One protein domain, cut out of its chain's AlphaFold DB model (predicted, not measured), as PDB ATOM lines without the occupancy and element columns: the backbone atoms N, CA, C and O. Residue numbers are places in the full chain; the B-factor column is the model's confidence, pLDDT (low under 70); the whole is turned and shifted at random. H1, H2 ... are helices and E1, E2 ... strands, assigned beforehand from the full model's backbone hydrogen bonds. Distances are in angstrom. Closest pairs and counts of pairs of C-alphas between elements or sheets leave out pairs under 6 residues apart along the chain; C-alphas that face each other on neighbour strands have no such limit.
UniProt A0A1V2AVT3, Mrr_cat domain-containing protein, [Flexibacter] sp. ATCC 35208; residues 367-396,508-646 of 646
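This is residues 367 to 396 and 508 to 646 of the 646 residues of the protein "Mrr_cat domain-containing protein" of [Flexibacter] sp. ATCC 35208 (UniProt A0A1V2AVT3). A strongly twisted sheet of six strands has the long helix H3 slanting over one face, while H1 packs on the edge strand E5 and the short H2 packs on H1 and E5. The 169 printed residues hold named elements in the order E1 E2 E3 E4 H1 H2 E5 E6 H3; the class is mixed. The sheet, order E1 - E2 - E3 - E4 - E6 - E5, is antiparallel throughout. The whole is compact, radius of gyration of the C-alphas 16.8 A, and spans 48 by 31 by 30 A.

Find C-alpha 369 at (336.752, 385.710, 389.649), where E1, residues 369 to 372, begins. E2 is residues 381 to 384, E3 389 to 396, E4 523 to 531, E5 587 to 592 and E6 598 to 606; E4 and E6 each measure 25.6 A. H1 is residues 538 to 554, 24.6 A, and H2 573 to 577. H3, residues 612 to 634, runs 31.3 A to C-alpha 634 at (361.639, 373.445, 389.975).

Look between E4 and E6: N 527 and O 602 are 2.8 A apart, within hydrogen-bond range, as are N 590 and O 601 of the hairpin E5 and E6, 2.8 A. E1 E2 E3 form a meander, each strand the antiparallel neighbour of the one before. H1 and H3 on one face give two layers, helices on one face of a sheet. H3 runs slantwise to the strands at a height over the sheet of 8.5 A. H2 only grazes the sheet with residues 574 to 577 and touches H1, closest C-alphas Leu 545 and Leu 577, 6.3 A. In each helix every O i to N i+4 pair is within hydrogen-bond range.

Residues 397 to 507 are cut out; C-alphas 396 and 508 are 6.5 A apart. The H1 to H2 link is long. Low confidence includes residues 558 to 572 and 638 to 646.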
ATOM      1  N   GLU A 367     331.477 385.304 390.972       87.19
ATOM      2  CA  GLU A 367     331.451 384.242 391.982       87.19
ATOM      3  C   GLU A 367     332.833 383.597 392.163       87.19
ATOM      4  O   GLU A 367     333.260 383.391 393.296       87.19
ATOM      5  N   HIS A 368     333.554 383.358 391.062       87.31
ATOM      6  CA  HIS A 368     334.862 382.683 391.065       87.31
ATOM      7  C   HIS A 368     336.032 383.604 390.711       87.31
ATOM      8  O   HIS A 368     337.188 383.271 390.980       87.31
ATOM      9  N   PHE A 369     335.747 384.761 390.108       88.88
ATOM     10  CA  PHE A 369     336.752 385.710 389.649       88.88
ATOM     11  C   PHE A 369     336.617 387.045 390.372       88.88
ATOM     12  O   PHE A 369     335.539 387.636 390.453       88.88
ATOM     13  N   LYS A 370     337.741 387.557 390.871       88.50
ATOM     14  CA  LYS A 370     337.821 388.866 391.521       88.50
ATOM     15  C   LYS A 370     338.620 389.834 390.654       88.50
ATOM     16  O   LYS A 370     339.765 389.519 390.324       88.50
ATOM     17  N   PRO A 371     338.072 391.006 390.298       81.81
ATOM     18  CA  PRO A 371     338.836 391.997 389.562       81.81
ATOM     19  C   PRO A 371     340.000 392.474 390.433       81.81
ATOM     20  O   PRO A 371     339.836 392.796 391.611       81.81
ATOM     21  N   THR A 372     341.190 392.474 389.852       75.75
ATOM     22  CA  THR A 372     342.428 392.938 390.470       75.75
ATOM     23  C   THR A 372     342.792 394.219 389.750       75.75
ATOM     24  O   THR A 372     343.410 394.180 388.696       75.75
ATOM     25  N   TYR A 373     342.321 395.350 390.268       57.12
ATOM     26  CA  TYR A 373     342.590 396.645 389.652       57.12
ATOM     27  C   TYR A 373     344.052 397.036 389.917       57.12
ATOM     28  O   TYR A 373     344.405 397.243 391.087       57.12
ATOM     29  N   PRO A 374     344.924 397.143 388.898       50.75
ATOM     30  CA  PRO A 374     346.172 397.877 389.067       50.75
ATOM     31  C   PRO A 374     345.864 399.353 389.393       50.75
ATOM     32  O   PRO A 374     344.796 399.874 389.079       50.75
ATOM     33  N   GLN A 375     346.780 400.039 390.080       43.19
ATOM     34  CA  GLN A 375     346.605 401.423 390.565       43.19
ATOM     35  C   GLN A 375     346.681 402.512 389.467       43.19
ATOM     36  O   GLN A 375     346.996 403.666 389.753       43.19
ATOM     37  N   SER A 376     346.382 402.187 388.217       43.25
ATOM     38  CA  SER A 376     346.358 403.113 387.077       43.25
ATOM     39  C   SER A 376     345.525 402.503 385.951       43.25
ATOM     40  O   SER A 376     345.143 401.345 386.081       43.25
ATOM     41  N   ASP A 377     345.245 403.276 384.896       44.47
ATOM     42  CA  ASP A 377     344.431 402.981 383.694       44.47
ATOM     43  C   ASP A 377     344.857 401.726 382.879       44.47
ATOM     44  O   ASP A 377     344.947 401.751 381.654       44.47
ATOM     45  N   GLU A 378     345.182 400.618 383.540       51.28
ATOM     46  CA  GLU A 378     345.706 399.392 382.957       51.28
ATOM     47  C   GLU A 378     344.664 398.268 383.043       51.28
ATOM     48  O   GLU A 378     344.116 397.981 384.105       51.28
ATOM     49  N   GLN A 379     344.423 397.654 381.881       59.09
ATOM     50  CA  GLN A 379     344.025 396.265 381.611       59.09
ATOM     51  C   GLN A 379     343.313 395.499 382.747       59.09
ATOM     52  O   GLN A 379     343.892 395.205 383.792       59.09
ATOM     53  N   ALA A 380     342.075 395.057 382.494       66.06
ATOM     54  CA  ALA A 380     341.291 394.275 383.449       66.06
ATOM     55  C   ALA A 380     341.923 392.893 383.726       66.06
ATOM     56  O   ALA A 380     341.731 391.934 382.976       66.06
ATOM     57  N   ILE A 381     342.663 392.779 384.833       81.56
ATOM     58  CA  ILE A 381     343.193 391.510 385.345       81.56
ATOM     59  C   ILE A 381     342.200 390.931 386.351       81.56
ATOM     60  O   ILE A 381     341.763 391.604 387.287       81.56
ATOM     61  N   TRP A 382     341.869 389.656 386.197       87.44
ATOM     62  CA  TRP A 382     340.993 388.929 387.111       87.44
ATOM     63  C   TRP A 382     341.803 387.913 387.901       87.44
ATOM     64  O   TRP A 382     342.730 387.323 387.372       87.44
ATOM     65  N   THR A 383     341.470 387.674 389.160       90.44
ATOM     66  CA  THR A 383     342.088 386.616 389.968       90.44
ATOM     67  C   THR A 383     341.051 385.543 390.237       90.44
ATOM     68  O   THR A 383     339.999 385.834 390.809       90.44
ATOM     69  N   HIS A 384     341.341 384.319 389.815       93.31
ATOM     70  CA  HIS A 384     340.532 383.147 390.119       93.31
ATOM     71  C   HIS A 384     340.754 382.691 391.570       93.31
ATOM     72  O   HIS A 384     341.809 382.941 392.155       93.31
ATOM     73  N   GLU A 385     339.796 381.973 392.154       89.44
ATOM     74  CA  GLU A 385     339.902 381.395 393.504       89.44
ATOM     75  C   GLU A 385     341.124 380.479 393.712       89.44
ATOM     76  O   GLU A 385     341.618 380.371 394.833       89.44
ATOM     77  N   SER A 386     341.668 379.891 392.641       87.38
ATOM     78  CA  SER A 386     342.915 379.107 392.680       87.38
ATOM     79  C   SER A 386     344.187 379.952 392.850       87.38
ATOM     80  O   SER A 386     345.268 379.395 393.027       87.38
ATOM     81  N   GLY A 387     344.084 381.282 392.779       86.88
ATOM     82  CA  GLY A 387     345.219 382.208 392.803       86.88
ATOM     83  C   GLY A 387     345.830 382.499 391.428       86.88
ATOM     84  O   GLY A 387     346.751 383.302 391.343       86.88
ATOM     85  N   VAL A 388     345.313 381.894 390.353       90.81
ATOM     86  CA  VAL A 388     345.726 382.202 388.975       90.81
ATOM     87  C   VAL A 388     345.129 383.540 388.546       90.81
ATOM     88  O   VAL A 388     343.917 383.757 388.651       90.81
ATOM     89  N   HIS A 389     345.970 384.427 388.026       91.75
ATOM     90  CA  HIS A 389     345.523 385.654 387.384       91.75
ATOM     91  C   HIS A 389     345.169 385.379 385.924       91.75
ATOM     92  O   HIS A 389     345.891 384.689 385.211       91.75
ATOM     93  N   VAL A 390     344.056 385.934 385.473       90.62
ATOM     94  CA  VAL A 390     343.494 385.764 384.143       90.62
ATOM     95  C   VAL A 390     343.477 387.106 383.449       90.62
ATOM     96  O   VAL A 390     342.991 388.106 383.982       90.62
ATOM     97  N   TYR A 391     343.959 387.084 382.221       87.62
ATOM     98  CA  TYR A 391     343.901 388.186 381.298       87.62
ATOM     99  C   TYR A 391     343.268 387.698 379.995       87.62
ATOM    100  O   TYR A 391     343.830 386.849 379.301       87.62
ATOM    101  N   GLN A 392     342.066 388.191 379.696       86.81
ATOM    102  CA  GLN A 392     341.344 387.853 378.475       86.81
ATOM    103  C   GLN A 392     341.489 388.981 377.460       86.81
ATOM    104  O   GLN A 392     341.370 390.156 377.796       86.81
ATOM    105  N   MET A 393     341.741 388.598 376.218       85.38
ATOM    106  CA  MET A 393     341.916 389.493 375.091       85.38
ATOM    107  C   MET A 393     341.013 389.054 373.942       85.38
ATOM    108  O   MET A 393     341.018 387.883 373.541       85.38
ATOM    109  N   PHE A 394     340.269 390.010 373.405       83.19
ATOM    110  CA  PHE A 394     339.401 389.837 372.248       83.19
ATOM    111  C   PHE A 394     340.007 390.549 371.054       83.19
ATOM    112  O   PHE A 394     340.441 391.694 371.179       83.19
ATOM    113  N   ASP A 395     340.039 389.870 369.914       78.69
ATOM    114  CA  ASP A 395     340.450 390.498 368.668       78.69
ATOM    115  C   ASP A 395     339.359 391.481 368.214       78.69
ATOM    116  O   ASP A 395     338.169 391.142 368.185       78.69
ATOM    117  N   GLN A 396     339.743 392.727 367.954       76.75
ATOM    118  CA  GLN A 396     338.833 393.823 367.644       76.75
ATOM    119  C   GLN A 396     339.437 394.742 366.600       76.75
ATOM    120  O   GLN A 396     340.624 395.059 366.636       76.75
ATOM    121  N   ILE A 508     341.682 393.868 372.630       72.56
ATOM    122  CA  ILE A 508     341.021 394.596 373.719       72.56
ATOM    123  C   ILE A 508     340.844 393.671 374.911       72.56
ATOM    124  O   ILE A 508     340.398 392.532 374.771       72.56
ATOM    125  N   SER A 509     341.170 394.180 376.091       72.31
ATOM    126  CA  SER A 509     340.941 393.498 377.365       72.31
ATOM    127  C   SER A 509     340.066 394.280 378.338       72.31
ATOM    128  O   SER A 509     339.540 393.683 379.277       72.31
ATOM    129  N   ASP A 510     339.880 395.588 378.133       75.12
ATOM    130  CA  ASP A 510     338.882 396.341 378.886       75.12
ATOM    131  C   ASP A 510     337.495 396.069 378.302       75.12
ATOM    132  O   ASP A 510     337.201 396.368 377.146       75.12
ATOM    133  N   MET A 511     336.631 395.503 379.137       73.38
ATOM    134  CA  MET A 511     335.252 395.197 378.784       73.38
ATOM    135  C   MET A 511     334.431 396.452 378.449       73.38
ATOM    136  O   MET A 511     333.442 396.339 377.728       73.38
ATOM    137  N   ASN A 512     334.810 397.628 378.963       73.19
ATOM    138  CA  ASN A 512     334.118 398.889 378.683       73.19
ATOM    139  C   ASN A 512     334.431 399.444 377.287       73.19
ATOM    140  O   ASN A 512     333.603 400.159 376.725       73.19
ATOM    141  N   ASP A 513     335.589 399.080 376.733       73.00
ATOM    142  CA  ASP A 513     336.074 399.557 375.435       73.00
ATOM    143  C   ASP A 513     335.803 398.555 374.301       73.00
ATOM    144  O   ASP A 513     336.198 398.777 373.154       73.00
ATOM    145  N   LEU A 514     335.127 397.437 374.594       74.88
ATOM    146  CA  LEU A 514     334.794 396.435 373.587       74.88
ATOM    147  C   LEU A 514     333.900 397.018 372.485       74.88
ATOM    148  O   LEU A 514     332.809 397.537 372.733       74.88
ATOM    149  N   GLY A 515     334.358 396.861 371.243       78.81
ATOM    150  CA  GLY A 515     333.514 396.995 370.067       78.81
ATOM    151  C   GLY A 515     332.569 395.802 369.934       78.81
ATOM    152  O   GLY A 515     332.875 394.684 370.347       78.81
ATOM    153  N   PHE A 516     331.398 396.050 369.353       81.62
ATOM    154  CA  PHE A 516     330.409 395.012 369.080       81.62
ATOM    155  C   PHE A 516     330.046 394.981 367.594       81.62
ATOM    156  O   PHE A 516     329.889 396.046 367.001       81.62
ATOM    157  N   PRO A 517     329.803 393.811 366.986       83.50
ATOM    158  CA  PRO A 517     329.944 392.468 367.558       83.50
ATOM    159  C   PRO A 517     331.385 392.100 367.948       83.50
ATOM    160  O   PRO A 517     332.340 392.494 367.283       83.50
ATOM    161  N   VAL A 518     331.528 391.294 369.003       84.56
ATOM    162  CA  VAL A 518     332.827 390.737 369.405       84.56
ATOM    163  C   VAL A 518     333.187 389.582 368.472       84.56
ATOM    164  O   VAL A 518     332.352 388.718 368.190       84.56
ATOM    165  N   ASP A 519     334.435 389.535 368.000       83.19
ATOM    166  CA  ASP A 519     334.925 388.378 367.255       83.19
ATOM    167  C   ASP A 519     335.167 387.198 368.211       83.19
ATOM    168  O   ASP A 519     336.021 387.240 369.099       83.19
ATOM    169  N   LEU A 520     334.377 386.135 368.047       86.12
ATOM    170  CA  LEU A 520     334.475 384.905 368.832       86.12
ATOM    171  C   LEU A 520     335.258 383.798 368.111       86.12
ATOM    172  O   LEU A 520     335.419 382.712 368.677       86.12
ATOM    173  N   SER A 521     335.728 384.043 366.884       80.75
ATOM    174  CA  SER A 521     336.451 383.053 366.078       80.75
ATOM    175  C   SER A 521     337.784 382.657 366.715       80.75
ATOM    176  O   SER A 521     338.162 381.483 366.680       80.75
ATOM    177  N   GLU A 522     338.449 383.608 367.369       82.44
ATOM    178  CA  GLU A 522     339.683 383.395 368.106       82.44
ATOM    179  C   GLU A 522     339.721 384.277 369.358       82.44
ATOM    180  O   GLU A 522     339.543 385.490 369.299       82.44
ATOM    181  N   ARG A 523     339.969 383.662 370.518       87.00
ATOM    182  CA  ARG A 523     340.161 384.375 371.786       87.00
ATOM    183  C   ARG A 523     341.502 384.031 372.395       87.00
ATOM    184  O   ARG A 523     341.897 382.859 372.431       87.00
ATOM    185  N   LEU A 524     342.165 385.063 372.906       88.81
ATOM    186  CA  LEU A 524     343.416 384.933 373.630       88.81
ATOM    187  C   LEU A 524     343.155 384.983 375.130       88.81
ATOM    188  O   LEU A 524     342.519 385.901 375.644       88.81
ATOM    189  N   ILE A 525     343.655 383.975 375.837       91.56
ATOM    190  CA  ILE A 525     343.576 383.888 377.293       91.56
ATOM    191  C   ILE A 525     344.997 383.722 377.807       91.56
ATOM    192  O   ILE A 525     345.663 382.738 377.501       91.56
ATOM    193  N   CYS A 526     345.467 384.686 378.583       90.81
ATOM    194  CA  CYS A 526     346.743 384.620 379.273       90.81
ATOM    195  C   CYS A 526     346.481 384.345 380.752       90.81
ATOM    196  O   CYS A 526     345.747 385.078 381.415       90.81
ATOM    197  N   LEU A 527     347.069 383.269 381.256       93.50
ATOM    198  CA  LEU A 527     347.031 382.883 382.654       93.50
ATOM    199  C   LEU A 527     348.395 383.154 383.270       93.50
ATOM    200  O   LEU A 527     349.421 382.786 382.699       93.50
ATOM    201  N   ILE A 528     348.407 383.804 384.425       91.50
ATOM    202  CA  ILE A 528     349.622 384.170 385.142       91.50
ATOM    203  C   ILE A 528     349.560 383.540 386.525       91.50
ATOM    204  O   ILE A 528     348.570 383.680 387.241       91.50
ATOM    205  N   SER A 529     350.625 382.845 386.898       91.50
ATOM    206  CA  SER A 529     350.756 382.223 388.208       91.50
ATOM    207  C   SER A 529     352.166 382.401 388.747       91.50
ATOM    208  O   SER A 529     353.131 382.498 387.987       91.50
ATOM    209  N   ASP A 530     352.274 382.424 390.068       89.38
ATOM    210  CA  ASP A 530     353.536 382.539 390.778       89.38
ATOM    211  C   ASP A 530     353.960 381.166 391.312       89.38
ATOM    212  O   ASP A 530     353.222 380.495 392.040       89.38
ATOM    213  N   ILE A 531     355.186 380.758 390.986       86.75
ATOM    214  CA  ILE A 531     355.815 379.547 391.512       86.75
ATOM    215  C   ILE A 531     356.994 379.948 392.402       86.75
ATOM    216  O   ILE A 531     357.891 380.698 392.009       86.75
ATOM    217  N   LEU A 532     357.000 379.443 393.634       81.62
ATOM    218  CA  LEU A 532     358.135 379.602 394.537       81.62
ATOM    219  C   LEU A 532     359.234 378.622 394.131       81.62
ATOM    220  O   LEU A 532     359.013 377.418 394.120       81.62
ATOM    221  N   VAL A 533     360.414 379.157 393.829       74.25
ATOM    222  CA  VAL A 533     361.610 378.369 393.517       74.25
ATOM    223  C   VAL A 533     362.708 378.781 394.486       74.25
ATOM    224  O   VAL A 533     363.100 379.952 394.527       74.25
ATOM    225  N   GLU A 534     363.202 377.836 395.290       69.44
ATOM    226  CA  GLU A 534     364.233 378.120 396.296       69.44
ATOM    227  C   GLU A 534     365.550 378.565 395.641       69.44
ATOM    228  O   GLU A 534     366.159 379.561 396.060       69.44
ATOM    229  N   LYS A 535     365.973 377.874 394.571       73.31
ATOM    230  CA  LYS A 535     367.186 378.201 393.813       73.31
ATOM    231  C   LYS A 535     367.134 377.680 392.375       73.31
ATOM    232  O   LYS A 535     367.112 376.478 392.152       73.31
ATOM    233  N   MET A 536     367.214 378.590 391.406       75.88
ATOM    234  CA  MET A 536     367.333 378.232 389.993       75.88
ATOM    235  C   MET A 536     368.766 377.779 389.675       75.88
ATOM    236  O   MET A 536     369.707 378.559 389.848       75.88
ATOM    237  N   THR A 537     368.942 376.534 389.227       80.56
ATOM    238  CA  THR A 537     370.219 376.029 388.689       80.56
ATOM    239  C   THR A 537     370.158 375.897 387.168       80.56
ATOM    240  O   THR A 537     369.093 376.029 386.562       80.56
ATOM    241  N   ILE A 538     371.310 375.662 386.534       77.12
ATOM    242  CA  ILE A 538     371.395 375.495 385.076       77.12
ATOM    243  C   ILE A 538     370.648 374.229 384.652       77.12
ATOM    244  O   ILE A 538     369.925 374.251 383.662       77.12
ATOM    245  N   GLU A 539     370.779 373.154 385.427       81.38
ATOM    246  CA  GLU A 539     370.111 371.876 385.181       81.38
ATOM    247  C   GLU A 539     368.589 372.045 385.212       81.38
ATOM    248  O   GLU A 539     367.911 371.635 384.274       81.38
ATOM    249  N   ILE A 540     368.064 372.748 386.224       83.12
ATOM    250  CA  ILE A 540     366.634 373.077 386.315       83.12
ATOM    251  C   ILE A 540     366.209 373.933 385.111       83.12
ATOM    252  O   ILE A 540     365.182 373.668 384.495       83.12
ATOM    253  N   GLY A 541     367.013 374.929 384.720       81.94
ATOM    254  CA  GLY A 541     366.741 375.766 383.545       81.94
ATOM    255  C   GLY A 541     366.650 374.995 382.228       81.94
ATOM    256  O   GLY A 541     365.790 375.307 381.405       81.94
ATOM    257  N   ILE A 542     367.494 373.980 382.038       82.00
ATOM    258  CA  ILE A 542     367.463 373.110 380.856       82.00
ATOM    259  C   ILE A 542     366.210 372.228 380.863       82.00
ATOM    260  O   ILE A 542     365.556 372.113 379.829       82.00
ATOM    261  N   GLU A 543     365.846 371.636 382.003       84.88
ATOM    262  CA  GLU A 543     364.646 370.793 382.101       84.88
ATOM    263  C   GLU A 543     363.353 371.594 381.884       84.88
ATOM    264  O   GLU A 543     362.477 371.160 381.135       84.88
ATOM    265  N   LEU A 544     363.264 372.817 382.422       86.88
ATOM    266  CA  LEU A 544     362.146 373.722 382.131       86.88
ATOM    267  C   LEU A 544     362.071 374.093 380.643       86.88
ATOM    268  O   LEU A 544     360.978 374.188 380.086       86.88
ATOM    269  N   LEU A 545     363.220 374.290 379.985       84.38
ATOM    270  CA  LEU A 545     363.264 374.615 378.560       84.38
ATOM    271  C   LEU A 545     362.799 373.436 377.694       84.38
ATOM    272  O   LEU A 545     362.028 373.640 376.758       84.38
ATOM    273  N   LYS A 546     363.224 372.208 378.024       85.12
ATOM    274  CA  LYS A 546     362.749 370.985 377.357       85.12
ATOM    275  C   LYS A 546     361.239 370.830 377.499       85.12
ATOM    276  O   LYS A 546     360.565 370.603 376.499       85.12
ATOM    277  N   TYR A 547     360.715 371.010 378.713       87.81
ATOM    278  CA  TYR A 547     359.278 370.938 378.970       87.81
ATOM    279  C   TYR A 547     358.502 371.992 378.166       87.81
ATOM    280  O   TYR A 547     357.545 371.647 377.475       87.81
ATOM    281  N   LYS A 548     358.954 373.260 378.175       88.06
ATOM    282  CA  LYS A 548     358.372 374.340 377.353       88.06
ATOM    283  C   LYS A 548     358.298 373.938 375.883       88.06
ATOM    284  O   LYS A 548     357.234 374.048 375.283       88.06
ATOM    285  N   TYR A 549     359.400 373.464 375.308       85.19
ATOM    286  CA  TYR A 549     359.448 373.112 373.890       85.19
ATOM    287  C   TYR A 549     358.579 371.899 373.550       85.19
ATOM    288  O   TYR A 549     357.900 371.919 372.527       85.19
ATOM    289  N   ALA A 550     358.542 370.878 374.409       84.88
ATOM    290  CA  ALA A 550     357.673 369.720 374.219       84.88
ATOM    291  C   ALA A 550     356.186 370.119 374.238       84.88
ATOM    292  O   ALA A 550     355.434 369.744 373.337       84.88
ATOM    293  N   LEU A 551     355.781 370.934 375.216       87.88
ATOM    294  CA  LEU A 551     354.416 371.450 375.326       87.88
ATOM    295  C   LEU A 551     354.035 372.301 374.103       87.88
ATOM    296  O   LEU A 551     352.989 372.097 373.489       87.88
ATOM    297  N   GLU A 552     354.892 373.249 373.717       86.50
ATOM    298  CA  GLU A 552     354.644 374.125 372.567       86.50
ATOM    299  C   GLU A 552     354.579 373.333 371.248       86.50
ATOM    300  O   GLU A 552     353.723 373.612 370.398       86.50
ATOM    301  N   HIS A 553     355.402 372.288 371.107       84.50
ATOM    302  CA  HIS A 553     355.384 371.380 369.961       84.50
ATOM    303  C   HIS A 553     354.068 370.614 369.831       84.50
ATOM    304  O   HIS A 553     353.452 370.630 368.760       84.50
ATOM    305  N   GLN A 554     353.570 370.036 370.927       86.38
ATOM    306  CA  GLN A 554     352.265 369.360 370.957       86.38
ATOM    307  C   GLN A 554     351.110 370.287 370.558       86.38
ATOM    308  O   GLN A 554     350.104 369.850 369.994       86.38
ATOM    309  N   HIS A 555     351.267 371.589 370.795       85.75
ATOM    310  CA  HIS A 555     350.289 372.611 370.441       85.75
ATOM    311  C   HIS A 555     350.597 373.353 369.131       85.75
ATOM    312  O   HIS A 555     350.026 374.420 368.868       85.75
ATOM    313  N   GLY A 556     351.407 372.739 368.262       78.75
ATOM    314  CA  GLY A 556     351.578 373.126 366.862       78.75
ATOM    315  C   GLY A 556     352.675 374.155 366.603       78.75
ATOM    316  O   GLY A 556     352.699 374.726 365.513       78.75
ATOM    317  N   PHE A 557     353.566 374.410 367.565       78.88
ATOM    318  CA  PHE A 557     354.746 375.239 367.347       78.88
ATOM    319  C   PHE A 557     356.008 374.388 367.184       78.88
ATOM    320  O   PHE A 557     356.495 373.771 368.123       78.88
ATOM    321  N   THR A 558     356.584 374.384 365.984       63.38
ATOM    322  CA  THR A 558     357.866 373.715 365.739       63.38
ATOM    323  C   THR A 558     359.002 374.720 365.874       63.38
ATOM    324  O   THR A 558     359.096 375.675 365.098       63.38
ATOM    325  N   HIS A 559     359.889 374.506 366.843       62.88
ATOM    326  CA  HIS A 559     361.123 375.277 366.939       62.88
ATOM    327  C   HIS A 559     362.016 374.961 365.727       62.88
ATOM    328  O   HIS A 559     362.235 373.803 365.393       62.88
ATOM    329  N   LEU A 560     362.558 375.989 365.063       49.12
ATOM    330  CA  LEU A 560     363.449 375.834 363.897       49.12
ATOM    331  C   LEU A 560     364.825 375.219 364.234       49.12
ATOM    332  O   LEU A 560     365.644 375.045 363.335       49.12
ATOM    333  N   LYS A 561     365.113 374.934 365.509       50.66
ATOM    334  CA  LYS A 561     366.334 374.241 365.936       50.66
ATOM    335  C   LYS A 561     366.002 372.760 366.121       50.66
ATOM    336  O   LYS A 561     365.184 372.435 366.973       50.66
ATOM    337  N   GLU A 562     366.618 371.901 365.312       45.06
ATOM    338  CA  GLU A 562     366.515 370.443 365.437       45.06
ATOM    339  C   GLU A 562     366.907 369.990 366.858       45.06
ATOM    340  O   GLU A 562     367.795 370.577 367.484       45.06
ATOM    341  N   GLU A 563     366.253 368.937 367.360       45.03
ATOM    342  CA  GLU A 563     366.344 368.400 368.735       45.03
ATOM    343  C   GLU A 563     367.775 368.060 369.220       45.03
ATOM    344  O   GLU A 563     367.985 367.804 370.405       45.03
ATOM    345  N   GLY A 564     368.775 368.073 368.333       43.94
ATOM    346  CA  GLY A 564     370.148 367.643 368.607       43.94
ATOM    347  C   GLY A 564     371.124 368.706 369.127       43.94
ATOM    348  O   GLY A 564     372.180 368.328 369.628       43.94
ATOM    349  N   GLU A 565     370.821 370.009 369.054       44.81
ATOM    350  CA  GLU A 565     371.793 371.068 369.396       44.81
ATOM    351  C   GLU A 565     371.217 372.160 370.320       44.81
ATOM    352  O   GLU A 565     371.248 373.356 370.020       44.81
ATOM    353  N   ILE A 566     370.744 371.791 371.516       52.09
ATOM    354  CA  ILE A 566     370.617 372.768 372.616       52.09
ATOM    355  C   ILE A 566     372.003 372.957 373.261       52.09
ATOM    356  O   ILE A 566     372.239 372.633 374.420       52.09
ATOM    357  N   HIS A 567     372.955 373.496 372.495       45.84
ATOM    358  CA  HIS A 567     374.201 374.058 373.024       45.84
ATOM    359  C   HIS A 567     373.973 375.534 373.363       45.84
ATOM    360  O   HIS A 567     374.554 376.426 372.750       45.84
ATOM    361  N   SER A 568     373.057 375.817 374.291       47.66
ATOM    362  CA  SER A 568     372.855 377.190 374.760       47.66
ATOM    363  C   SER A 568     373.917 377.527 375.804       47.66
ATOM    364  O   SER A 568     374.093 376.825 376.801       47.66
ATOM    365  N   HIS A 569     374.656 378.613 375.573       51.53
ATOM    366  CA  HIS A 569     375.496 379.202 376.609       51.53
ATOM    367  C   HIS A 569     374.603 379.668 377.773       51.53
ATOM    368  O   HIS A 569     373.480 380.131 377.571       51.53
ATOM    369  N   THR A 570     375.102 379.564 379.007       54.53
ATOM    370  CA  THR A 570     374.374 379.820 380.268       54.53
ATOM    371  C   THR A 570     373.641 381.164 380.346       54.53
ATOM    372  O   THR A 570     372.696 381.293 381.121       54.53
ATOM    373  N   SER A 571     374.035 382.157 379.548       61.53
ATOM    374  CA  SER A 571     373.393 383.474 379.469       61.53
ATOM    375  C   SER A 571     372.097 383.515 378.648       61.53
ATOM    376  O   SER A 571     371.352 384.483 378.768       61.53
ATOM    377  N   GLU A 572     371.814 382.514 377.809       67.69
ATOM    378  CA  GLU A 572     370.678 382.538 376.871       67.69
ATOM    379  C   GLU A 572     369.401 381.898 377.437       67.69
ATOM    380  O   GLU A 572     368.301 382.256 377.019       67.69
ATOM    381  N   ILE A 573     369.533 380.989 378.413       71.50
ATOM    382  CA  ILE A 573     368.413 380.225 378.991       71.50
ATOM    383  C   ILE A 573     367.283 381.139 379.507       71.50
ATOM    384  O   ILE A 573     366.133 380.898 379.139       71.50
ATOM    385  N   PRO A 574     367.545 382.214 380.284       74.00
ATOM    386  CA  PRO A 574     366.472 383.090 380.757       74.00
ATOM    387  C   PRO A 574     365.703 383.785 379.629       74.00
ATOM    388  O   PRO A 574     364.491 383.950 379.724       74.00
ATOM    389  N   SER A 575     366.396 384.162 378.554       73.62
ATOM    390  CA  SER A 575     365.785 384.811 377.391       73.62
ATOM    391  C   SER A 575     364.922 383.839 376.586       73.62
ATOM    392  O   SER A 575     363.871 384.229 376.092       73.62
ATOM    393  N   LEU A 576     365.343 382.574 376.473       76.19
ATOM    394  CA  LEU A 576     364.577 381.528 375.787       76.19
ATOM    395  C   LEU A 576     363.333 381.104 376.576       76.19
ATOM    396  O   LEU A 576     362.296 380.818 375.983       76.19
ATOM    397  N   LEU A 577     363.421 381.093 377.908       78.56
ATOM    398  CA  LEU A 577     362.279 380.831 378.780       78.56
ATOM    399  C   LEU A 577     361.252 381.977 378.757       78.56
ATOM    400  O   LEU A 577     360.062 381.709 378.890       78.56
ATOM    401  N   ALA A 578     361.678 383.227 378.549       78.00
ATOM    402  CA  ALA A 578     360.831 384.423 378.605       78.00
ATOM    403  C   ALA A 578     360.501 385.040 377.221       78.00
ATOM    404  O   ALA A 578     360.568 386.259 377.048       78.00
ATOM    405  N   ASP A 579     360.113 384.229 376.231       71.06
ATOM    406  CA  ASP A 579     359.730 384.695 374.880       71.06
ATOM    407  C   ASP A 579     358.246 385.122 374.793       71.06
ATOM    408  O   ASP A 579     357.431 384.573 374.046       71.06
ATOM    409  N   MET A 580     357.885 386.151 375.567       61.34
ATOM    410  CA  MET A 580     356.495 386.627 375.688       61.34
ATOM    411  C   MET A 580     355.942 387.305 374.424       61.34
ATOM    412  O   MET A 580     354.728 387.455 374.289       61.34
ATOM    413  N   LEU A 581     356.802 387.751 373.502       54.88
ATOM    414  CA  LEU A 581     356.409 388.648 372.405       54.88
ATOM    415  C   LEU A 581     355.860 387.927 371.171       54.88
ATOM    416  O   LEU A 581     355.419 388.575 370.225       54.88
ATOM    417  N   SER A 582     355.868 386.597 371.160       59.62
ATOM    418  CA  SER A 582     355.447 385.819 370.002       59.62
ATOM    419  C   SER A 582     354.395 384.782 370.395       59.62
ATOM    420  O   SER A 582     354.588 383.995 371.321       59.62
ATOM    421  N   LEU A 583     353.230 384.809 369.736       64.31
ATOM    422  CA  LEU A 583     352.191 383.787 369.883       64.31
ATOM    423  C   LEU A 583     352.182 382.917 368.622       64.31
ATOM    424  O   LEU A 583     351.638 383.303 367.586       64.31
ATOM    425  N   ARG A 584     352.880 381.781 368.697       71.62
ATOM    426  CA  ARG A 584     353.257 380.974 367.525       71.62
ATOM    427  C   ARG A 584     352.499 379.647 367.437       71.62
ATOM    428  O   ARG A 584     352.263 379.175 366.332       71.62
ATOM    429  N   GLY A 585     352.071 379.097 368.575       77.88
ATOM    430  CA  GLY A 585     351.229 377.900 368.683       77.88
ATOM    431  C   GLY A 585     349.857 378.183 369.307       77.88
ATOM    432  O   GLY A 585     349.501 379.333 369.572       77.88
ATOM    433  N   LYS A 586     349.075 377.119 369.547       86.75
ATOM    434  CA  LYS A 586     347.783 377.205 370.260       86.75
ATOM    435  C   LYS A 586     347.941 377.404 371.769       86.75
ATOM    436  O   LYS A 586     347.040 377.944 372.406       86.75
ATOM    437  N   VAL A 587     349.066 376.954 372.318       89.25
ATOM    438  CA  VAL A 587     349.464 377.128 373.716       89.25
ATOM    439  C   VAL A 587     350.932 377.533 373.721       89.25
ATOM    440  O   VAL A 587     351.725 376.939 372.994       89.25
ATOM    441  N   MET A 588     351.277 378.557 374.497       89.00
ATOM    442  CA  MET A 588     352.651 379.024 374.704       89.00
ATOM    443  C   MET A 588     352.924 379.135 376.204       89.00
ATOM    444  O   MET A 588     352.040 379.568 376.949       89.00
ATOM    445  N   LEU A 589     354.136 378.785 376.637       89.56
ATOM    446  CA  LEU A 589     354.522 378.779 378.051       89.56
ATOM    447  C   LEU A 589     355.753 379.647 378.279       89.56
ATOM    448  O   LEU A 589     356.848 379.251 377.908       89.56
ATOM    449  N   ASP A 590     355.625 380.786 378.948       88.12
ATOM    450  CA  ASP A 590     356.757 381.664 379.255       88.12
ATOM    451  C   ASP A 590     357.049 381.698 380.755       88.12
ATOM    452  O   ASP A 590     356.150 381.815 381.586       88.12
ATOM    453  N   ILE A 591     358.329 381.603 381.103       86.75
ATOM    454  CA  ILE A 591     358.801 381.468 382.479       86.75
ATOM    455  C   ILE A 591     359.778 382.607 382.785       86.75
ATOM    456  O   ILE A 591     360.895 382.677 382.274       86.75
ATOM    457  N   GLY A 592     359.348 383.518 383.655       81.94
ATOM    458  CA  GLY A 592     360.129 384.637 384.165       81.94
ATOM    459  C   GLY A 592     361.069 384.201 385.285       81.94
ATOM    460  O   GLY A 592     360.699 384.202 386.454       81.94
ATOM    461  N   VAL A 593     362.311 383.874 384.931       70.62
ATOM    462  CA  VAL A 593     363.323 383.350 385.872       70.62
ATOM    463  C   VAL A 593     363.998 384.415 386.751       70.62
ATOM    464  O   VAL A 593     364.625 384.087 387.755       70.62
ATOM    465  N   ASN A 594     363.868 385.697 386.392       64.50
ATOM    466  CA  ASN A 594     364.481 386.813 387.126       64.50
ATOM    467  C   ASN A 594     363.572 387.401 388.221       64.50
ATOM    468  O   ASN A 594     363.995 388.305 388.944       64.50
ATOM    469  N   SER A 595     362.334 386.920 388.352       60.31
ATOM    470  CA  SER A 595     361.406 387.341 389.402       60.31
ATOM    471  C   SER A 595     361.413 386.345 390.566       60.31
ATOM    472  O   SER A 595     361.532 385.138 390.368       60.31
ATOM    473  N   LYS A 596     361.287 386.847 391.802       71.38
ATOM    474  CA  LYS A 596     360.970 386.035 392.987       71.38
ATOM    475  C   LYS A 596     359.640 386.527 393.566       71.38
ATOM    476  O   LYS A 596     359.628 387.649 394.080       71.38
ATOM    477  N   PRO A 597     358.553 385.739 393.510       79.06
ATOM    478  CA  PRO A 597     358.430 384.387 392.931       79.06
ATOM    479  C   PRO A 597     358.632 384.326 391.400       79.06
ATOM    480  O   PRO A 597     358.552 385.348 390.712       79.06
ATOM    481  N   MET A 598     358.928 383.126 390.881       85.31
ATOM    482  CA  MET A 598     359.066 382.861 389.444       85.31
ATOM    483  C   MET A 598     357.695 383.014 388.789       85.31
ATOM    484  O   MET A 598     356.749 382.332 389.182       85.31
ATOM    485  N   LYS A 599     357.590 383.900 387.797       87.69
ATOM    486  CA  LYS A 599     356.325 384.147 387.102       87.69
ATOM    487  C   LYS A 599     356.158 383.182 385.945       87.69
ATOM    488  O   LYS A 599     357.043 383.083 385.101       87.69
ATOM    489  N   VAL A 600     355.020 382.513 385.884       90.06
ATOM    490  CA  VAL A 600     354.647 381.629 384.782       90.06
ATOM    491  C   VAL A 600     353.493 382.257 384.025       90.06
ATOM    492  O   VAL A 600     352.488 382.626 384.623       90.06
ATOM    493  N   HIS A 601     353.652 382.368 382.713       91.12
ATOM    494  CA  HIS A 601     352.654 382.882 381.791       91.12
ATOM    495  C   HIS A 601     352.262 381.764 380.828       91.12
ATOM    496  O   HIS A 601     353.094 381.286 380.062       91.12
ATOM    497  N   ILE A 602     350.998 381.359 380.850       92.31
ATOM    498  CA  ILE A 602     350.453 380.340 379.951       92.31
ATOM    499  C   ILE A 602     349.440 381.025 379.047       92.31
ATOM    500  O   ILE A 602     348.428 381.550 379.511       92.31
ATOM    501  N   ARG A 603     349.731 381.070 377.750       90.88
ATOM    502  CA  ARG A 603     348.925 381.790 376.761       90.88
ATOM    503  C   ARG A 603     348.204 380.796 375.870       90.88
ATOM    504  O   ARG A 603     348.843 380.003 375.186       90.88
ATOM    505  N   TYR A 604     346.884 380.881 375.847       91.88
ATOM    506  CA  TYR A 604     345.996 380.045 375.056       91.88
ATOM    507  C   TYR A 604     345.382 380.834 373.907       91.88
ATOM    508  O   TYR A 604     344.785 381.889 374.120       91.88
ATOM    509  N   ARG A 605     345.448 380.264 372.705       89.25
ATOM    510  CA  ARG A 605     344.666 380.661 371.532       89.25
ATOM    511  C   ARG A 605     343.539 379.652 371.339       89.25
ATOM    512  O   ARG A 605     343.783 378.507 370.951       89.25
ATOM    513  N   LYS A 606     342.300 380.049 371.644       88.75
ATOM    514  CA  LYS A 606     341.124 379.167 371.592       88.75
ATOM    515  C   LYS A 606     340.155 379.622 370.504       88.75
ATOM    516  O   LYS A 606     339.683 380.751 370.526       88.75
ATOM    517  N   SER A 607     339.800 378.697 369.617       83.50
ATOM    518  CA  SER A 607     338.807 378.883 368.547       83.50
ATOM    519  C   SER A 607     337.474 378.187 368.859       83.50
ATOM    520  O   SER A 607     336.805 377.650 367.978       83.50
ATOM    521  N   ILE A 608     337.142 378.077 370.147       84.69
ATOM    522  CA  ILE A 608     335.950 377.379 370.637       84.69
ATOM    523  C   ILE A 608     334.912 378.431 371.011       84.69
ATOM    524  O   ILE A 608     335.244 379.381 371.710       84.69
ATOM    525  N   LEU A 609     333.655 378.234 370.618       87.00
ATOM    526  CA  LEU A 609     332.531 379.135 370.884       87.00
ATOM    527  C   LEU A 609     331.837 378.823 372.230       87.00
ATOM    528  O   LEU A 609     330.659 378.483 372.272       87.00
ATOM    529  N   LEU A 610     332.590 378.869 373.336       89.50
ATOM    530  CA  LEU A 610     332.056 378.744 374.706       89.50
ATOM    531  C   LEU A 610     331.946 380.109 375.408       89.50
ATOM    532  O   LEU A 610     332.761 380.987 375.121       89.50
ATOM    533  N   PRO A 611     331.019 380.309 376.362       91.44
ATOM    534  CA  PRO A 611     331.028 381.498 377.216       91.44
ATOM    535  C   PRO A 611     332.400 381.693 377.871       91.44
ATOM    536  O   PRO A 611     333.051 380.704 378.222       91.44
ATOM    537  N   SER A 612     332.849 382.942 378.035       91.38
ATOM    538  CA  SER A 612     334.179 383.247 378.590       91.38
ATOM    539  C   SER A 612     334.415 382.578 379.941       91.38
ATOM    540  O   SER A 612     335.470 381.983 380.135       91.38
ATOM    541  N   ASP A 613     333.419 382.594 380.832       90.75
ATOM    542  CA  ASP A 613     333.501 381.948 382.148       90.75
ATOM    543  C   ASP A 613     333.861 380.453 382.054       90.75
ATOM    544  O   ASP A 613     334.782 379.983 382.721       90.75
ATOM    545  N   LEU A 614     333.189 379.712 381.165       91.69
ATOM    546  CA  LEU A 614     333.431 378.280 380.967       91.69
ATOM    547  C   LEU A 614     334.762 378.017 380.264       91.69
ATOM    548  O   LEU A 614     335.500 377.111 380.653       91.69
ATOM    549  N   LEU A 615     335.084 378.809 379.239       92.56
ATOM    550  CA  LEU A 615     336.328 378.653 378.490       92.56
ATOM    551  C   LEU A 615     337.553 378.917 379.376       92.56
ATOM    552  O   LEU A 615     338.527 378.168 379.317       92.56
ATOM    553  N   VAL A 616     337.506 379.962 380.204       93.62
ATOM    554  CA  VAL A 616     338.592 380.300 381.128       93.62
ATOM    555  C   VAL A 616     338.743 379.228 382.201       93.62
ATOM    556  O   VAL A 616     339.871 378.826 382.460       93.62
ATOM    557  N   LYS A 617     337.648 378.697 382.766       93.12
ATOM    558  CA  LYS A 617     337.712 377.574 383.720       93.12
ATOM    559  C   LYS A 617     338.428 376.356 383.128       93.12
ATOM    560  O   LYS A 617     339.353 375.848 383.753       93.12
ATOM    561  N   GLN A 618     338.101 375.971 381.891       93.56
ATOM    562  CA  GLN A 618     338.808 374.887 381.189       93.56
ATOM    563  C   GLN A 618     340.302 375.182 380.995       93.56
ATOM    564  O   GLN A 618     341.133 374.288 381.119       93.56
ATOM    565  N   CYS A 619     340.664 376.433 380.687       94.38
ATOM    566  CA  CYS A 619     342.073 376.818 380.562       94.38
ATOM    567  C   CYS A 619     342.792 376.803 381.916       94.38
ATOM    568  O   CYS A 619     343.969 376.477 381.962       94.38
ATOM    569  N   ILE A 620     342.106 377.150 383.008       94.62
ATOM    570  CA  ILE A 620     342.672 377.102 384.361       94.62
ATOM    571  C   ILE A 620     342.923 375.659 384.786       94.62
ATOM    572  O   ILE A 620     343.987 375.388 385.326       94.62
ATOM    573  N   GLU A 621     341.991 374.740 384.535       93.44
ATOM    574  CA  GLU A 621     342.177 373.313 384.833       93.44
ATOM    575  C   GLU A 621     343.429 372.756 384.144       93.44
ATOM    576  O   GLU A 621     344.282 372.159 384.798       93.44
ATOM    577  N   ASP A 622     343.586 373.035 382.849       92.44
ATOM    578  CA  ASP A 622     344.770 372.652 382.072       92.44
ATOM    579  C   ASP A 622     346.054 373.335 382.583       92.44
ATOM    580  O   ASP A 622     347.084 372.696 382.800       92.44
ATOM    581  N   ALA A 623     345.982 374.636 382.878       92.69
ATOM    582  CA  ALA A 623     347.105 375.389 383.425       92.69
ATOM    583  C   ALA A 623     347.551 374.895 384.802       92.69
ATOM    584  O   ALA A 623     348.739 374.960 385.107       92.69
ATOM    585  N   MET A 624     346.638 374.406 385.643       92.38
ATOM    586  CA  MET A 624     346.995 373.858 386.951       92.38
ATOM    587  C   MET A 624     347.839 372.589 386.815       92.38
ATOM    588  O   MET A 624     348.820 372.469 387.546       92.38
ATOM    589  N   CYS A 625     347.546 371.719 385.842       91.50
ATOM    590  CA  CYS A 625     348.397 370.568 385.520       91.50
ATOM    591  C   CYS A 625     349.811 371.020 385.118       91.50
ATOM    592  O   CYS A 625     350.798 370.549 385.679       91.50
ATOM    593  N   ILE A 626     349.909 372.014 384.227       91.50
ATOM    594  CA  ILE A 626     351.195 372.590 383.801       91.50
ATOM    595  C   ILE A 626     351.950 373.203 384.994       91.50
ATOM    596  O   ILE A 626     353.154 373.017 385.149       91.50
ATOM    597  N   ILE A 627     351.264 373.938 385.871       90.88
ATOM    598  CA  ILE A 627     351.870 374.566 387.055       90.88
ATOM    599  C   ILE A 627     352.382 373.513 388.049       90.88
ATOM    600  O   ILE A 627     353.419 373.730 388.681       90.88
ATOM    601  N   GLU A 628     351.675 372.396 388.220       90.25
ATOM    602  CA  GLU A 628     352.113 371.284 389.071       90.25
ATOM    603  C   GLU A 628     353.373 370.607 388.523       90.25
ATOM    604  O   GLU A 628     354.334 370.423 389.276       90.25
ATOM    605  N   ASP A 629     353.423 370.345 387.217       90.38
ATOM    606  CA  ASP A 629     354.613 369.832 386.532       90.38
ATOM    607  C   ASP A 629     355.816 370.768 386.721       90.38
ATOM    608  O   ASP A 629     356.905 370.345 387.126       90.38
ATOM    609  N   LEU A 630     355.616 372.074 386.518       89.50
ATOM    610  CA  LEU A 630     356.669 373.077 386.690       89.50
ATOM    611  C   LEU A 630     357.173 373.165 388.135       89.50
ATOM    612  O   LEU A 630     358.369 373.376 388.342       89.50
ATOM    613  N   LYS A 631     356.303 372.982 389.136       87.88
ATOM    614  CA  LYS A 631     356.710 372.900 390.551       87.88
ATOM    615  C   LYS A 631     357.594 371.682 390.806       87.88
ATOM    616  O   LYS A 631     358.619 371.812 391.467       87.88
ATOM    617  N   LEU A 632     357.238 370.518 390.260       87.88
ATOM    618  CA  LEU A 632     358.044 369.301 390.402       87.88
ATOM    619  C   LEU A 632     359.435 369.469 389.772       87.88
ATOM    620  O   LEU A 632     360.433 369.133 390.413       87.88
ATOM    621  N   LEU A 633     359.506 370.045 388.570       86.12
ATOM    622  CA  LEU A 633     360.774 370.330 387.890       86.12
ATOM    623  C   LEU A 633     361.609 371.374 388.643       86.12
ATOM    624  O   LEU A 633     362.822 371.215 388.776       86.12
ATOM    625  N   ALA A 634     360.970 372.419 389.178       82.25
ATOM    626  CA  ALA A 634     361.639 373.445 389.975       82.25
ATOM    627  C   ALA A 634     362.205 372.908 391.304       82.25
ATOM    628  O   ALA A 634     363.228 373.406 391.773       82.25
ATOM    629  N   ASP A 635     361.590 371.863 391.865       82.25
ATOM    630  CA  ASP A 635     362.083 371.116 393.030       82.25
ATOM    631  C   ASP A 635     363.183 370.089 392.673       82.25
ATOM    632  O   ASP A 635     363.658 369.353 393.542       82.25
ATOM    633  N   GLY A 636     363.586 369.999 391.399       74.75
ATOM    634  CA  GLY A 636     364.597 369.055 390.919       74.75
ATOM    635  C   GLY A 636     364.112 367.605 390.815       74.75
ATOM    636  O   GLY A 636     364.934 366.687 390.800       74.75
ATOM    637  N   LYS A 637     362.794 367.373 390.767       75.69
ATOM    638  CA  LYS A 637     362.205 366.044 390.547       75.69
ATOM    639  C   LYS A 637     361.996 365.810 389.055       75.69
ATOM    640  O   LYS A 637     361.566 366.701 388.333       75.69
ATOM    641  N   THR A 638     362.255 364.589 388.600       66.12
ATOM    642  CA  THR A 638     361.910 364.153 387.244       66.12
ATOM    643  C   THR A 638     360.422 363.835 387.151       66.12
ATOM    644  O   THR A 638     359.873 363.118 387.991       66.12
ATOM    645  N   ILE A 639     359.769 364.356 386.115       69.00
ATOM    646  CA  ILE A 639     358.416 363.946 385.738       69.00
ATOM    647  C   ILE A 639     358.549 362.593 385.030       69.00
ATOM    648  O   ILE A 639     359.386 362.441 384.143       69.00
ATOM    649  N   ASN A 640     357.774 361.585 385.440       52.28
ATOM    650  CA  ASN A 640     357.726 360.329 384.697       52.28
ATOM    651  C   ASN A 640     357.055 360.590 383.343       52.28
ATOM    652  O   ASN A 640     355.892 360.984 383.286       52.28
ATOM    653  N   ASP A 641     357.813 360.305 382.293       46.66
ATOM    654  CA  ASP A 641     357.582 360.411 380.848       46.66
ATOM    655  C   ASP A 641     356.292 359.771 380.273       46.66
ATOM    656  O   ASP A 641     356.192 359.494 379.081       46.66
ATOM    657  N   THR A 642     355.268 359.499 381.079       39.47
ATOM    658  CA  THR A 642     354.097 358.718 380.648       39.47
ATOM    659  C   THR A 642     352.903 359.516 380.130       39.47
ATOM    660  O   THR A 642     351.984 358.884 379.621       39.47
ATOM    661  N   ASN A 643     352.902 360.854 380.180       40.62
ATOM    662  CA  ASN A 643     351.774 361.643 379.650       40.62
ATOM    663  C   ASN A 643     352.120 362.600 378.499       40.62
ATOM    664  O   ASN A 643     351.200 363.126 377.880       40.62
ATOM    665  N   TYR A 644     353.402 362.801 378.170       41.53
ATOM    666  CA  TYR A 644     353.815 363.826 377.205       41.53
ATOM    667  C   TYR A 644     355.067 363.417 376.401       41.53
ATOM    668  O   TYR A 644     356.034 364.169 376.338       41.53
ATOM    669  N   ILE A 645     355.066 362.231 375.776       31.33
ATOM    670  CA  ILE A 645     356.086 361.831 374.785       31.33
ATOM    671  C   ILE A 645     355.440 361.649 373.407       31.33
ATOM    672  O   ILE A 645     354.536 360.828 373.271       31.33
ATOM    673  N   VAL A 646     355.992 362.419 372.454       33.78
ATOM    674  CA  VAL A 646     356.106 362.264 370.981       33.78
ATOM    675  C   VAL A 646     354.902 361.721 370.212       33.78
ATOM    676  O   VAL A 646     354.641 360.498 370.262       33.78
TER     677      VAL A 646